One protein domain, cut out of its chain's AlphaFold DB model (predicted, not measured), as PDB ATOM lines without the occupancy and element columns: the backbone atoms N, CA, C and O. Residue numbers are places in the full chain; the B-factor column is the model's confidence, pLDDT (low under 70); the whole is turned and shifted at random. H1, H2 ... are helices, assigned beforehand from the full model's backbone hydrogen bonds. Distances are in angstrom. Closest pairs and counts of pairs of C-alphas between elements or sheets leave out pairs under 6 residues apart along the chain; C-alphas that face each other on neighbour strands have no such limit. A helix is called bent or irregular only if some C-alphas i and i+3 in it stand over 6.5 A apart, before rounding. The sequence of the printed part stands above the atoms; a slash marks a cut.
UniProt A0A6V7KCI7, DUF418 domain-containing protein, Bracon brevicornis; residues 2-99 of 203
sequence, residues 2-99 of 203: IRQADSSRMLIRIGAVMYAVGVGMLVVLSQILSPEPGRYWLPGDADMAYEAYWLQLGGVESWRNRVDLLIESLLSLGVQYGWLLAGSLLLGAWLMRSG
ATOM      1  N   ILE A   2      -9.182 -39.431 -48.332       38.28
ATOM      2  CA  ILE A   2      -9.792 -38.843 -47.105       38.28
ATOM      3  C   ILE A   2      -8.760 -38.341 -46.065       38.28
ATOM      4  O   ILE A   2      -9.113 -37.659 -45.115       38.28
ATOM      5  N   ARG A   3      -7.451 -38.556 -46.258       52.88
ATOM      6  CA  ARG A   3      -6.436 -38.260 -45.218       52.88
ATOM      7  C   ARG A   3      -5.801 -36.858 -45.267       52.88
ATOM      8  O   ARG A   3      -4.904 -36.572 -44.482       52.88
ATOM      9  N   GLN A   4      -6.214 -35.977 -46.182       54.03
ATOM     10  CA  GLN A   4      -5.541 -34.678 -46.381       54.03
ATOM     11  C   GLN A   4      -6.383 -33.446 -46.013       54.03
ATOM     12  O   GLN A   4      -5.797 -32.388 -45.782       54.03
ATOM     13  N   ALA A   5      -7.711 -33.574 -45.892       49.22
ATOM     14  CA  ALA A   5      -8.617 -32.429 -45.745       49.22
ATOM     15  C   ALA A   5      -8.729 -31.863 -44.312       49.22
ATOM     16  O   ALA A   5      -8.992 -30.668 -44.164       49.22
ATOM     17  N   ASP A   6      -8.506 -32.679 -43.273       58.91
ATOM     18  CA  ASP A   6      -8.584 -32.212 -41.875       58.91
ATOM     19  C   ASP A   6      -7.312 -31.493 -41.421       58.91
ATOM     20  O   ASP A   6      -7.365 -30.489 -40.712       58.91
ATOM     21  N   SER A   7      -6.149 -31.944 -41.892       69.75
ATOM     22  CA  SER A   7      -4.871 -31.388 -41.449       69.75
ATOM     23  C   SER A   7      -4.627 -29.975 -41.990       69.75
ATOM     24  O   SER A   7      -4.162 -29.125 -41.241       69.75
ATOM     25  N   SER A   8      -4.991 -29.661 -43.238       73.50
ATOM     26  CA  SER A   8      -4.783 -28.308 -43.785       73.50
ATOM     27  C   SER A   8      -5.630 -27.253 -43.062       73.50
ATOM     28  O   SER A   8      -5.114 -26.200 -42.693       73.50
ATOM     29  N   ARG A   9      -6.906 -27.551 -42.787       79.88
ATOM     30  CA  ARG A   9      -7.789 -26.670 -42.004       79.88
ATOM     31  C   ARG A   9      -7.328 -26.510 -40.557       79.88
ATOM     32  O   ARG A   9      -7.476 -25.433 -39.987       79.88
ATOM     33  N   MET A  10      -6.744 -27.550 -39.972       81.19
ATOM     34  CA  MET A  10      -6.150 -27.471 -38.640       81.19
ATOM     35  C   MET A  10      -4.885 -26.600 -38.625       81.19
ATOM     36  O   MET A  10      -4.760 -25.756 -37.744       81.19
ATOM     37  N   LEU A  11      -3.999 -26.725 -39.624       81.69
ATOM     38  CA  LEU A  11      -2.789 -25.898 -39.740       81.69
ATOM     39  C   LEU A  11      -3.113 -24.401 -39.823       81.69
ATOM     40  O   LEU A  11      -2.529 -23.616 -39.082       81.69
ATOM     41  N   ILE A  12      -4.066 -24.008 -40.677       85.62
ATOM     42  CA  ILE A  12      -4.454 -22.594 -40.788       85.62
ATOM     43  C   ILE A  12      -5.127 -22.086 -39.509       85.62
ATOM     44  O   ILE A  12      -4.884 -20.953 -39.116       85.62
ATOM     45  N   ARG A  13      -5.927 -22.916 -38.820       86.19
ATOM     46  CA  ARG A  13      -6.544 -22.540 -37.538       86.19
ATOM     47  C   ARG A  13      -5.497 -22.321 -36.454       86.19
ATOM     48  O   ARG A  13      -5.554 -21.305 -35.777       86.19
ATOM     49  N   ILE A  14      -4.541 -23.238 -36.308       85.69
ATOM     50  CA  ILE A  14      -3.459 -23.101 -35.326       85.69
ATOM     51  C   ILE A  14      -2.598 -21.884 -35.666       85.69
ATOM     52  O   ILE A  14      -2.325 -21.081 -34.781       85.69
ATOM     53  N   GLY A  15      -2.241 -21.700 -36.942       83.94
ATOM     54  CA  GLY A  15      -1.508 -20.522 -37.403       83.94
ATOM     55  C   GLY A  15      -2.242 -19.219 -37.094       83.94
ATOM     56  O   GLY A  15      -1.647 -18.310 -36.524       83.94
ATOM     57  N   ALA A  16      -3.543 -19.153 -37.385       87.06
ATOM     58  CA  ALA A  16      -4.379 -17.992 -37.089       87.06
ATOM     59  C   ALA A  16      -4.497 -17.724 -35.582       87.06
ATOM     60  O   ALA A  16      -4.412 -16.574 -35.168       87.06
ATOM     61  N   VAL A  17      -4.645 -18.766 -34.756       87.81
ATOM     62  CA  VAL A  17      -4.682 -18.629 -33.292       87.81
ATOM     63  C   VAL A  17      -3.341 -18.128 -32.762       87.81
ATOM     64  O   VAL A  17      -3.328 -17.168 -32.005       87.81
ATOM     65  N   MET A  18      -2.215 -18.708 -33.182       85.69
ATOM     66  CA  MET A  18      -0.882 -18.250 -32.768       85.69
ATOM     67  C   MET A  18      -0.613 -16.807 -33.183       85.69
ATOM     68  O   MET A  18      -0.063 -16.027 -32.410       85.69
ATOM     69  N   TYR A  19      -1.050 -16.438 -34.382       85.94
ATOM     70  CA  TYR A  19      -0.928 -15.078 -34.874       85.94
ATOM     71  C   TYR A  19      -1.812 -14.104 -34.073       85.94
ATOM     72  O   TYR A  19      -1.346 -13.045 -33.660       85.94
ATOM     73  N   ALA A  20      -3.055 -14.491 -33.765       86.44
ATOM     74  CA  ALA A  20      -3.954 -13.717 -32.910       86.44
ATOM     75  C   ALA A  20      -3.423 -13.578 -31.475       86.44
ATOM     76  O   ALA A  20      -3.562 -12.514 -30.881       86.44
ATOM     77  N   VAL A  21      -2.773 -14.613 -30.932       86.56
ATOM     78  CA  VAL A  21      -2.071 -14.551 -29.640       86.56
ATOM     79  C   VAL A  21      -0.925 -13.541 -29.700       86.56
ATOM     80  O   VAL A  21      -0.792 -12.743 -28.780       86.56
ATOM     81  N   GLY A  22      -0.148 -13.508 -30.789       84.06
ATOM     82  CA  GLY A  22       0.899 -12.502 -30.986       84.06
ATOM     83  C   GLY A  22       0.360 -11.071 -31.012       84.06
ATOM     84  O   GLY A  22       0.851 -10.213 -30.282       84.06
ATOM     85  N   VAL A  23      -0.715 -10.827 -31.768       84.06
ATOM     86  CA  VAL A  23      -1.401  -9.522 -31.776       84.06
ATOM     87  C   VAL A  23      -1.977  -9.183 -30.394       84.06
ATOM     88  O   VAL A  23      -1.855  -8.053 -29.929       84.06
ATOM     89  N   GLY A  24      -2.570 -10.157 -29.701       83.94
ATOM     90  CA  GLY A  24      -3.086  -9.979 -28.343       83.94
ATOM     91  C   GLY A  24      -1.987  -9.632 -27.337       83.94
ATOM     92  O   GLY A  24      -2.195  -8.786 -26.471       83.94
ATOM     93  N   MET A  25      -0.796 -10.218 -27.486       81.75
ATOM     94  CA  MET A  25       0.356  -9.911 -26.644       81.75
ATOM     95  C   MET A  25       0.808  -8.455 -26.810       81.75
ATOM     96  O   MET A  25       1.130  -7.817 -25.812       81.75
ATOM     97  N   LEU A  26       0.760  -7.891 -28.025       78.62
ATOM     98  CA  LEU A  26       1.022  -6.459 -28.250       78.62
ATOM     99  C   LEU A  26       0.046  -5.570 -27.476       78.62
ATOM    100  O   LEU A  26       0.459  -4.582 -26.871       78.62
ATOM    101  N   VAL A  27      -1.238  -5.942 -27.451       79.00
ATOM    102  CA  VAL A  27      -2.260  -5.217 -26.686       79.00
ATOM    103  C   VAL A  27      -1.968  -5.301 -25.190       79.00
ATOM    104  O   VAL A  27      -1.976  -4.275 -24.518       79.00
ATOM    105  N   VAL A  28      -1.667  -6.496 -24.672       80.94
ATOM    106  CA  VAL A  28      -1.342  -6.707 -23.253       80.94
ATOM    107  C   VAL A  28      -0.094  -5.922 -22.851       80.94
ATOM    108  O   VAL A  28      -0.129  -5.187 -21.867       80.94
ATOM    109  N   LEU A  29       0.984  -6.007 -23.635       75.00
ATOM    110  CA  LEU A  29       2.215  -5.252 -23.394       75.00
ATOM    111  C   LEU A  29       1.966  -3.744 -23.429       75.00
ATOM    112  O   LEU A  29       2.490  -3.027 -22.584       75.00
ATOM    113  N   SER A  30       1.103  -3.267 -24.330       72.69
ATOM    114  CA  SER A  30       0.711  -1.858 -24.371       72.69
ATOM    115  C   SER A  30      -0.029  -1.388 -23.113       72.69
ATOM    116  O   SER A  30       0.008  -0.194 -22.835       72.69
ATOM    117  N   GLN A  31      -0.720  -2.270 -22.379       73.88
ATOM    118  CA  GLN A  31      -1.384  -1.908 -21.116       73.88
ATOM    119  C   GLN A  31      -0.435  -1.956 -19.913       73.88
ATOM    120  O   GLN A  31      -0.681  -1.286 -18.914       73.88
ATOM    121  N   ILE A  32       0.618  -2.774 -19.989       71.44
ATOM    122  CA  ILE A  32       1.604  -2.948 -18.913       71.44
ATOM    123  C   ILE A  32       2.688  -1.864 -18.979       71.44
ATOM    124  O   ILE A  32       3.247  -1.495 -17.947       71.44
ATOM    125  N   LEU A  33       2.995  -1.348 -20.174       65.69
ATOM    126  CA  LEU A  33       3.999  -0.305 -20.340       65.69
ATOM    127  C   LEU A  33       3.505   1.020 -19.744       65.69
ATOM    128  O   LEU A  33       2.421   1.503 -20.075       65.69
ATOM    129  N   SER A  34       4.319   1.612 -18.867       57.31
ATOM    130  CA  SER A  34       4.052   2.931 -18.297       57.31
ATOM    131  C   SER A  34       3.854   3.978 -19.406       57.31
ATOM    132  O   SER A  34       4.524   3.912 -20.436       57.31
ATOM    133  N   PRO A  35       2.973   4.976 -19.209       58.03
ATOM    134  CA  PRO A  35       2.746   6.046 -20.183       58.03
ATOM    135  C   PRO A  35       3.951   6.986 -20.366       58.03
ATOM    136  O   PRO A  35       3.911   7.849 -21.243       58.03
ATOM    137  N   GLU A  36       5.007   6.833 -19.565       57.47
ATOM    138  CA  GLU A  36       6.256   7.569 -19.742       57.47
ATOM    139  C   GLU A  36       7.080   6.980 -20.898       57.47
ATOM    140  O   GLU A  36       7.215   5.754 -20.987       57.47
ATOM    141  N   PRO A  37       7.649   7.822 -21.782       59.50
ATOM    142  CA  PRO A  37       8.525   7.350 -22.840       59.50
ATOM    143  C   PRO A  37       9.710   6.604 -22.227       59.50
ATOM    144  O   PRO A  37      10.460   7.163 -21.430       59.50
ATOM    145  N   GLY A  38       9.895   5.339 -22.601       63.25
ATOM    146  CA  GLY A  38      11.094   4.608 -22.207       63.25
ATOM    147  C   GLY A  38      12.365   5.273 -22.749       63.25
ATOM    148  O   GLY A  38      12.327   5.972 -23.765       63.25
ATOM    149  N   ARG A  39      13.507   4.958 -22.124       63.06
ATOM    150  CA  ARG A  39      14.881   5.358 -22.507       63.06
ATOM    151  C   ARG A  39      15.178   5.318 -24.018       63.06
ATOM    152  O   ARG A  39      15.991   6.091 -24.509       63.06
ATOM    153  N   TYR A  40      14.526   4.411 -24.750       65.31
ATOM    154  CA  TYR A  40      14.676   4.219 -26.197       65.31
ATOM    155  C   TYR A  40      13.895   5.214 -27.066       65.31
ATOM    156  O   TYR A  40      14.257   5.417 -28.222       65.31
ATOM    157  N   TRP A  41      12.803   5.783 -26.550       66.62
ATOM    158  CA  TRP A  41      11.946   6.713 -27.292       66.62
ATOM    159  C   TRP A  41      12.307   8.167 -27.002       66.62
ATOM    160  O   TRP A  41      12.358   8.985 -27.917       66.62
ATOM    161  N   LEU A  42      12.587   8.483 -25.735       69.81
ATOM    162  CA  LEU A  42      13.083   9.790 -25.326       69.81
ATOM    163  C   LEU A  42      14.162   9.584 -24.250       69.81
ATOM    164  O   LEU A  42      13.818   9.219 -23.125       69.81
ATOM    165  N   PRO A  43      15.458   9.752 -24.572       71.50
ATOM    166  CA  PRO A  43      16.511   9.627 -23.573       71.50
ATOM    167  C   PRO A  43      16.394  10.773 -22.566       71.50
ATOM    168  O   PRO A  43      16.267  11.936 -22.956       71.50
ATOM    169  N   GLY A  44      16.428  10.452 -21.274       78.88
ATOM    170  CA  GLY A  44      16.423  11.466 -20.225       78.88
ATOM    171  C   GLY A  44      17.777  12.169 -20.104       78.88
ATOM    172  O   GLY A  44      18.800  11.689 -20.599       78.88
ATOM    173  N   ASP A  45      17.812  13.282 -19.371       76.62
ATOM    174  CA  ASP A  45      19.045  14.051 -19.128       76.62
ATOM    175  C   ASP A  45      20.146  13.211 -18.461       76.62
ATOM    176  O   ASP A  45      21.332  13.345 -18.777       76.62
ATOM    177  N   ALA A  46      19.754  12.281 -17.585       77.12
ATOM    178  CA  ALA A  46      20.674  11.339 -16.957       77.12
ATOM    179  C   ALA A  46      21.307  10.381 -17.980       77.12
ATOM    180  O   ALA A  46      22.492  10.074 -17.888       77.12
ATOM    181  N   ASP A  47      20.550   9.939 -18.982       76.25
ATOM    182  CA  ASP A  47      20.998   8.954 -19.974       76.25
ATOM    183  C   ASP A  47      22.009   9.559 -20.934       76.25
ATOM    184  O   ASP A  47      23.021   8.936 -21.250       76.25
ATOM    185  N   MET A  48      21.775  10.813 -21.322       78.56
ATOM    186  CA  MET A  48      22.723  11.601 -22.106       78.56
ATOM    187  C   MET A  48      24.030  11.832 -21.342       78.56
ATOM    188  O   MET A  48      25.111  11.696 -21.917       78.56
ATOM    189  N   ALA A  49      23.951  12.129 -20.039       81.00
ATOM    190  CA  ALA A  49      25.129  12.295 -19.191       81.00
ATOM    191  C   ALA A  49      25.913  10.981 -19.020       81.00
ATOM    192  O   ALA A  49      27.143  10.985 -19.103       81.00
ATOM    193  N   TYR A  50      25.216   9.853 -18.837       78.12
ATOM    194  CA  TYR A  50      25.846   8.536 -18.788       78.12
ATOM    195  C   TYR A  50      26.521   8.191 -20.117       78.12
ATOM    196  O   TYR A  50      27.689   7.815 -20.104       78.12
ATOM    197  N   GLU A  51      25.855   8.358 -21.263       80.06
ATOM    198  CA  GLU A  51      26.450   8.038 -22.571       80.06
ATOM    199  C   GLU A  51      27.695   8.901 -22.846       80.06
ATOM    200  O   GLU A  51      28.726   8.381 -23.280       80.06
ATOM    201  N   ALA A  52      27.652  10.196 -22.508       80.50
ATOM    202  CA  ALA A  52      28.799  11.099 -22.623       80.50
ATOM    203  C   ALA A  52      29.977  10.675 -21.728       80.50
ATOM    204  O   ALA A  52      31.133  10.760 -22.149       80.50
ATOM    205  N   TYR A  53      29.693  10.186 -20.520       78.75
ATOM    206  CA  TYR A  53      30.696   9.651 -19.599       78.75
ATOM    207  C   TYR A  53      31.312   8.340 -20.117       78.75
ATOM    208  O   TYR A  53      32.535   8.176 -20.117       78.75
ATOM    209  N   TRP A  54      30.487   7.424 -20.631       76.19
ATOM    210  CA  TRP A  54      30.933   6.134 -21.170       76.19
ATOM    211  C   TRP A  54      31.777   6.273 -22.441       76.19
ATOM    212  O   TRP A  54      32.748   5.531 -22.604       76.19
ATOM    213  N   LEU A  55      31.455   7.241 -23.309       76.31
ATOM    214  CA  LEU A  55      32.237   7.577 -24.506       76.31
ATOM    215  C   LEU A  55      33.649   8.076 -24.176       76.31
ATOM    216  O   LEU A  55      34.570   7.841 -24.955       76.31
ATOM    217  N   GLN A  56      33.821   8.760 -23.041       77.62
ATOM    218  CA  GLN A  56      35.101   9.357 -22.649       77.62
ATOM    219  C   GLN A  56      36.009   8.387 -21.895       77.62
ATOM    220  O   GLN A  56      37.210   8.367 -22.152       77.62
ATOM    221  N   LEU A  57      35.466   7.589 -20.968       72.69
ATOM    222  CA  LEU A  57      36.287   6.650 -20.201       72.69
ATOM    223  C   LEU A  57      36.595   5.380 -20.992       72.69
ATOM    224  O   LEU A  57      37.721   4.890 -20.929       72.69
ATOM    225  N   GLY A  58      35.609   4.846 -21.722       70.31
ATOM    226  CA  GLY A  58      35.680   3.492 -22.266       70.31
ATOM    227  C   GLY A  58      35.868   2.434 -21.165       70.31
ATOM    228  O   GLY A  58      36.420   2.674 -20.093       70.31
ATOM    229  N   GLY A  59      35.381   1.215 -21.375       83.25
ATOM    230  CA  GLY A  59      35.621   0.169 -20.383       83.25
ATOM    231  C   GLY A  59      34.770  -1.073 -20.541       83.25
ATOM    232  O   GLY A  59      33.788  -1.097 -21.282       83.25
ATOM    233  N   VAL A  60      35.148  -2.104 -19.787       82.62
ATOM    234  CA  VAL A  60      34.441  -3.393 -19.733       82.62
ATOM    235  C   VAL A  60      33.003  -3.217 -19.235       82.62
ATOM    236  O   VAL A  60      32.105  -3.880 -19.739       82.62
ATOM    237  N   GLU A  61      32.760  -2.276 -18.321       79.00
ATOM    238  CA  GLU A  61      31.411  -1.965 -17.821       79.00
ATOM    239  C   GLU A  61      30.511  -1.322 -18.891       79.00
ATOM    240  O   GLU A  61      29.332  -1.653 -18.978       79.00
ATOM    241  N   SER A  62      31.067  -0.496 -19.790       80.19
ATOM    242  CA  SER A  62      30.317   0.022 -20.947       80.19
ATOM    243  C   SER A  62      29.897  -1.111 -21.888       80.19
ATOM    244  O   SER A  62      28.772  -1.135 -22.388       80.19
ATOM    245  N   TRP A  63      30.787  -2.089 -22.095       83.94
ATOM    246  CA  TRP A  63      30.492  -3.270 -22.904       83.94
ATOM    247  C   TRP A  63      29.419  -4.152 -22.263       83.94
ATOM    248  O   TRP A  63      28.497  -4.575 -22.955       83.94
ATOM    249  N   ARG A  64      29.503  -4.387 -20.947       84.19
ATOM    250  CA  ARG A  64      28.488  -5.129 -20.182       84.19
ATOM    251  C   ARG A  64      27.118  -4.477 -20.308       84.19
ATOM    252  O   ARG A  64      26.201  -5.132 -20.777       84.19
ATOM    253  N   ASN A  65      27.022  -3.171 -20.059       83.25
ATOM    254  CA  ASN A  65      25.765  -2.437 -20.190       83.25
ATOM    255  C   ASN A  65      25.179  -2.520 -21.613       83.25
ATOM    256  O   ASN A  65      23.982  -2.716 -21.784       83.25
ATOM    257  N   ARG A  66      26.009  -2.428 -22.663       84.94
ATOM    258  CA  ARG A  66      25.537  -2.583 -24.054       84.94
ATOM    259  C   ARG A  66      25.068  -4.000 -24.370       84.94
ATOM    260  O   ARG A  66      24.100  -4.159 -25.109       84.94
ATOM    261  N   VAL A  67      25.746  -5.015 -23.839       90.06
ATOM    262  CA  VAL A  67      25.325  -6.412 -23.985       90.06
ATOM    263  C   VAL A  67      24.025  -6.662 -23.226       90.06
ATOM    264  O   VAL A  67      23.142  -7.302 -23.786       90.06
ATOM    265  N   ASP A  68      23.858  -6.107 -22.029       88.88
ATOM    266  CA  ASP A  68      22.621  -6.231 -21.254       88.88
ATOM    267  C   ASP A  68      21.442  -5.575 -21.985       88.88
ATOM    268  O   ASP A  68      20.420  -6.225 -22.200       88.88
ATOM    269  N   LEU A  69      21.617  -4.357 -22.517       84.50
ATOM    270  CA  LEU A  69      20.610  -3.704 -23.370       84.50
ATOM    271  C   LEU A  69      20.287  -4.527 -24.628       84.50
ATOM    272  O   LEU A  69      19.137  -4.589 -25.073       84.50
ATOM    273  N   LEU A  70      21.294  -5.175 -25.223       88.56
ATOM    274  CA  LEU A  70      21.099  -6.059 -26.368       88.56
ATOM    275  C   LEU A  70      20.304  -7.310 -25.971       88.56
ATOM    276  O   LEU A  70      19.393  -7.698 -26.698       88.56
ATOM    277  N   ILE A  71      20.591  -7.914 -24.819       89.31
ATOM    278  CA  ILE A  71      19.874  -9.089 -24.312       89.31
ATOM    279  C   ILE A  71      18.420  -8.736 -23.995       89.31
ATOM    280  O   ILE A  71      17.519  -9.451 -24.431       89.31
ATOM    281  N   GLU A  72      18.177  -7.623 -23.304       86.12
ATOM    282  CA  GLU A  72      16.828  -7.134 -23.006       86.12
ATOM    283  C   GLU A  72      16.030  -6.874 -24.288       86.12
ATOM    284  O   GLU A  72      14.884  -7.314 -24.406       86.12
ATOM    285  N   SER A  73      16.648  -6.246 -25.297       83.88
ATOM    286  CA  SER A  73      15.986  -6.015 -26.586       83.88
ATOM    287  C   SER A  73      15.695  -7.316 -27.345       83.88
ATOM    288  O   SER A  73      14.601  -7.467 -27.889       83.88
ATOM    289  N   LEU A  74      16.607  -8.296 -27.340       88.62
ATOM    290  CA  LEU A  74      16.388  -9.606 -27.963       88.62
ATOM    291  C   LEU A  74      15.290 -10.408 -27.262       88.62
ATOM    292  O   LEU A  74      14.458 -11.016 -27.935       88.62
ATOM    293  N   LEU A  75      15.262 -10.400 -25.928       86.69
ATOM    294  CA  LEU A  75      14.202 -11.041 -25.149       86.69
ATOM    295  C   LEU A  75      12.850 -10.382 -25.433       86.69
ATOM    296  O   LEU A  75      11.875 -11.087 -25.696       86.69
ATOM    297  N   SER A  76      12.809  -9.047 -25.464       81.62
ATOM    298  CA  SER A  76      11.610  -8.292 -25.826       81.62
ATOM    299  C   SER A  76      11.130  -8.651 -27.233       81.62
ATOM    300  O   SER A  76       9.963  -8.994 -27.412       81.62
ATOM    301  N   LEU A  77      12.023  -8.659 -28.230       83.69
ATOM    302  CA  LEU A  77      11.696  -9.051 -29.603       83.69
ATOM    303  C   LEU A  77      11.186 -10.497 -29.681       83.69
ATOM    304  O   LEU A  77      10.219 -10.771 -30.389       83.69
ATOM    305  N   GLY A  78      11.808 -11.420 -28.945       85.00
ATOM    306  CA  GLY A  78      11.407 -12.823 -28.897       85.00
ATOM    307  C   GLY A  78      10.009 -13.020 -28.312       85.00
ATOM    308  O   GLY A  78       9.203 -13.752 -28.883       85.00
ATOM    309  N   VAL A  79       9.689 -12.335 -27.212       82.25
ATOM    310  CA  VAL A  79       8.364 -12.402 -26.573       82.25
ATOM    311  C   VAL A  79       7.298 -11.707 -27.423       82.25
ATOM    312  O   VAL A  79       6.195 -12.233 -27.574       82.25
ATOM    313  N   GLN A  80       7.629 -10.551 -28.003       79.50
ATOM    314  CA  GLN A  80       6.704  -9.728 -28.780       79.50
ATOM    315  C   GLN A  80       6.393 -10.344 -30.154       79.50
ATOM    316  O   GLN A  80       5.228 -10.508 -30.510       79.50
ATOM    317  N   TYR A  81       7.419 -10.737 -30.915       84.25
ATOM    318  CA  TYR A  81       7.267 -11.208 -32.298       84.25
ATOM    319  C   TYR A  81       7.380 -12.722 -32.465       84.25
ATOM    320  O   TYR A  81       7.040 -13.227 -33.535       84.25
ATOM    321  N   GLY A  82       7.809 -13.475 -31.446       87.06
ATOM    322  CA  GLY A  82       7.963 -14.931 -31.550       87.06
ATOM    323  C   GLY A  82       6.667 -15.634 -31.960       87.06
ATOM    324  O   GLY A  82       6.673 -16.501 -32.834       87.06
ATOM    325  N   TRP A  83       5.536 -15.191 -31.409       87.69
ATOM    326  CA  TRP A  83       4.205 -15.709 -31.743       87.69
ATOM    327  C   TRP A  83       3.769 -15.360 -33.172       87.69
ATOM    328  O   TRP A  83       3.240 -16.216 -33.882       87.69
ATOM    329  N   LEU A  84       4.040 -14.129 -33.621       87.62
ATOM    330  CA  LEU A  84       3.740 -13.667 -34.981       87.62
ATOM    331  C   LEU A  84       4.570 -14.427 -36.027       87.62
ATOM    332  O   LEU A  84       4.029 -14.872 -37.041       87.62
ATOM    333  N   LEU A  85       5.865 -14.633 -35.760       88.12
ATOM    334  CA  LEU A  85       6.770 -15.438 -36.587       88.12
ATOM    335  C   LEU A  85       6.306 -16.888 -36.683       88.12
ATOM    336  O   LEU A  85       6.215 -17.453 -37.769       88.12
ATOM    337  N   ALA A  86       5.972 -17.499 -35.554       88.31
ATOM    338  CA  ALA A  86       5.518 -18.876 -35.552       88.31
ATOM    339  C   ALA A  86       4.155 -19.020 -36.273       88.31
ATOM    340  O   ALA A  86       3.946 -19.978 -37.022       88.31
ATOM    341  N   GLY A  87       3.254 -18.038 -36.140       86.81
ATOM    342  CA  GLY A  87       2.003 -17.970 -36.902       86.81
ATOM    343  C   GLY A  87       2.219 -17.824 -38.415       86.81
ATOM    344  O   GLY A  87       1.577 -18.526 -39.201       86.81
ATOM    345  N   SER A  88       3.157 -16.970 -38.841       88.62
ATOM    346  CA  SER A  88       3.475 -16.768 -40.262       88.62
ATOM    347  C   SER A  88       4.152 -17.988 -40.896       88.62
ATOM    348  O   SER A  88       3.827 -18.346 -42.030       88.62
ATOM    349  N   LEU A  89       4.999 -18.706 -40.150       90.19
ATOM    350  CA  LEU A  89       5.570 -19.987 -40.578       90.19
ATOM    351  C   LEU A  89       4.487 -21.047 -40.815       90.19
ATOM    352  O   LEU A  89       4.522 -21.748 -41.829       90.19
ATOM    353  N   LEU A  90       3.490 -21.145 -39.928       87.38
ATOM    354  CA  LEU A  90       2.360 -22.064 -40.114       87.38
ATOM    355  C   LEU A  90       1.470 -21.666 -41.296       87.38
ATOM    356  O   LEU A  90       1.010 -22.545 -42.029       87.38
ATOM    357  N   LEU A  91       1.263 -20.366 -41.524       87.56
ATOM    358  CA  LEU A  91       0.599 -19.872 -42.734       87.56
ATOM    359  C   LEU A  91       1.374 -20.262 -43.999       87.56
ATOM    360  O   LEU A  91       0.767 -20.737 -44.958       87.56
ATOM    361  N   GLY A  92       2.703 -20.139 -43.989       86.31
ATOM    362  CA  GLY A  92       3.566 -20.594 -45.080       86.31
ATOM    363  C   GLY A  92       3.461 -22.103 -45.323       86.31
ATOM    364  O   GLY A  92       3.266 -22.540 -46.457       86.31
ATOM    365  N   ALA A  93       3.498 -22.907 -44.257       86.50
ATOM    366  CA  ALA A  93       3.335 -24.357 -44.336       86.50
ATOM    367  C   ALA A  93       1.956 -24.759 -44.889       86.50
ATOM    368  O   ALA A  93       1.842 -25.695 -45.687       86.50
ATOM    369  N   TRP A  94       0.901 -24.033 -44.509       86.81
ATOM    370  CA  TRP A  94      -0.425 -24.198 -45.097       86.81
ATOM    371  C   TRP A  94      -0.431 -23.849 -46.591       86.81
ATOM    372  O   TRP A  94      -0.950 -24.636 -47.385       86.81
ATOM    373  N   LEU A  95       0.204 -22.741 -46.990       84.25
ATOM    374  CA  LEU A  95       0.361 -22.344 -48.395       84.25
ATOM    375  C   LEU A  95       1.043 -23.453 -49.213       84.25
ATOM    376  O   LEU A  95       0.561 -23.807 -50.290       84.25
ATOM    377  N   MET A  96       2.113 -24.056 -48.681       84.81
ATOM    378  CA  MET A  96       2.820 -25.171 -49.327       84.81
ATOM    379  C   MET A  96       1.907 -26.385 -49.483       84.81
ATOM    380  O   MET A  96       1.828 -26.983 -50.552       84.81
ATOM    381  N   ARG A  97       1.165 -26.727 -48.425       81.62
ATOM    382  CA  ARG A  97       0.269 -27.887 -48.416       81.62
ATOM    383  C   ARG A  97      -0.976 -27.702 -49.283       81.62
ATOM    384  O   ARG A  97      -1.532 -28.688 -49.755       81.62
ATOM    385  N   SER A  98      -1.424 -26.466 -49.482       78.12
ATOM    386  CA  SER A  98      -2.576 -26.140 -50.329       78.12
ATOM    387  C   SER A  98      -2.302 -26.299 -51.830       78.12
ATOM    388  O   SER A  98      -3.223 -26.162 -52.628       78.12
ATOM    389  N   GLY A  99      -1.048 -26.558 -52.228       76.00
ATOM    390  CA  GLY A  99      -0.633 -26.586 -53.633       76.00
ATOM    391  C   GLY A  99      -0.531 -25.193 -54.264       76.00
ATOM    392  O   GLY A  99      -0.116 -25.064 -55.413       76.00
TER     393      GLY A  99
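What this domain is: This is residues 2 to 99 of the 203 residues of the protein "DUF418 domain-containing protein" of Bracon brevicornis (UniProt A0A6V7KCI7). H1 and H3b, one arm of the bent helix H3, run side by side; beyond the bend H3a swings away from H1 as a V, whose open end is spanned by H2 and the loop before it. The 98 printed residues include three named helices, H1, H2 and H3, and no named strand: all helix. The whole is extended, radius of gyration of the C-alphas 20.9 A, spanning 70 by 30 by 16 A.

How they stand to each other: H3, residues 60 to 97, was assigned as one helix by its hydrogen bonds but is bent: C-alphas 80 and 83 are 7.1 A apart, and arms H3a, residues 60 to 80, and H3b, residues 83 to 97, stand at a steep tilt of 50 degrees. H1, residues 5 to 32, touches H3b at a shallow tilt of 18 degrees, opposite ways; the closest C-alphas, Gly 15 and Gly 87, are 4.4 A apart. H1, with residues 22 to 26 alone, only just touches H3a, at residue 80 alone, with 3 pairs of C-alphas within 8 A, the closest Leu 26 and Gln 80 at 6.6 A. H2, residues 45 to 57, is close but not clearly touching H3a: the closest C-alphas, Trp 54 and Ser 62, are 6.1 A apart. Every O i to N i+4 pair is within hydrogen-bond range in H2, H3a and H3b, and 23 of 24 in H1.

Where its parts are: H1 begins at C-alpha 5 (-8.617, -32.429, -45.745) and is 41.2 A long; H2 is 18.8 A, H3a 29.9 A and H3b 21.0 A, ending at C-alpha 97 (0.269, -27.887, -48.416).

The domain as a whole: The printed part has no cut; the link H1 to H2 is long, and pLDDT is under 70 in residues 2 to 7 and 33 to 42.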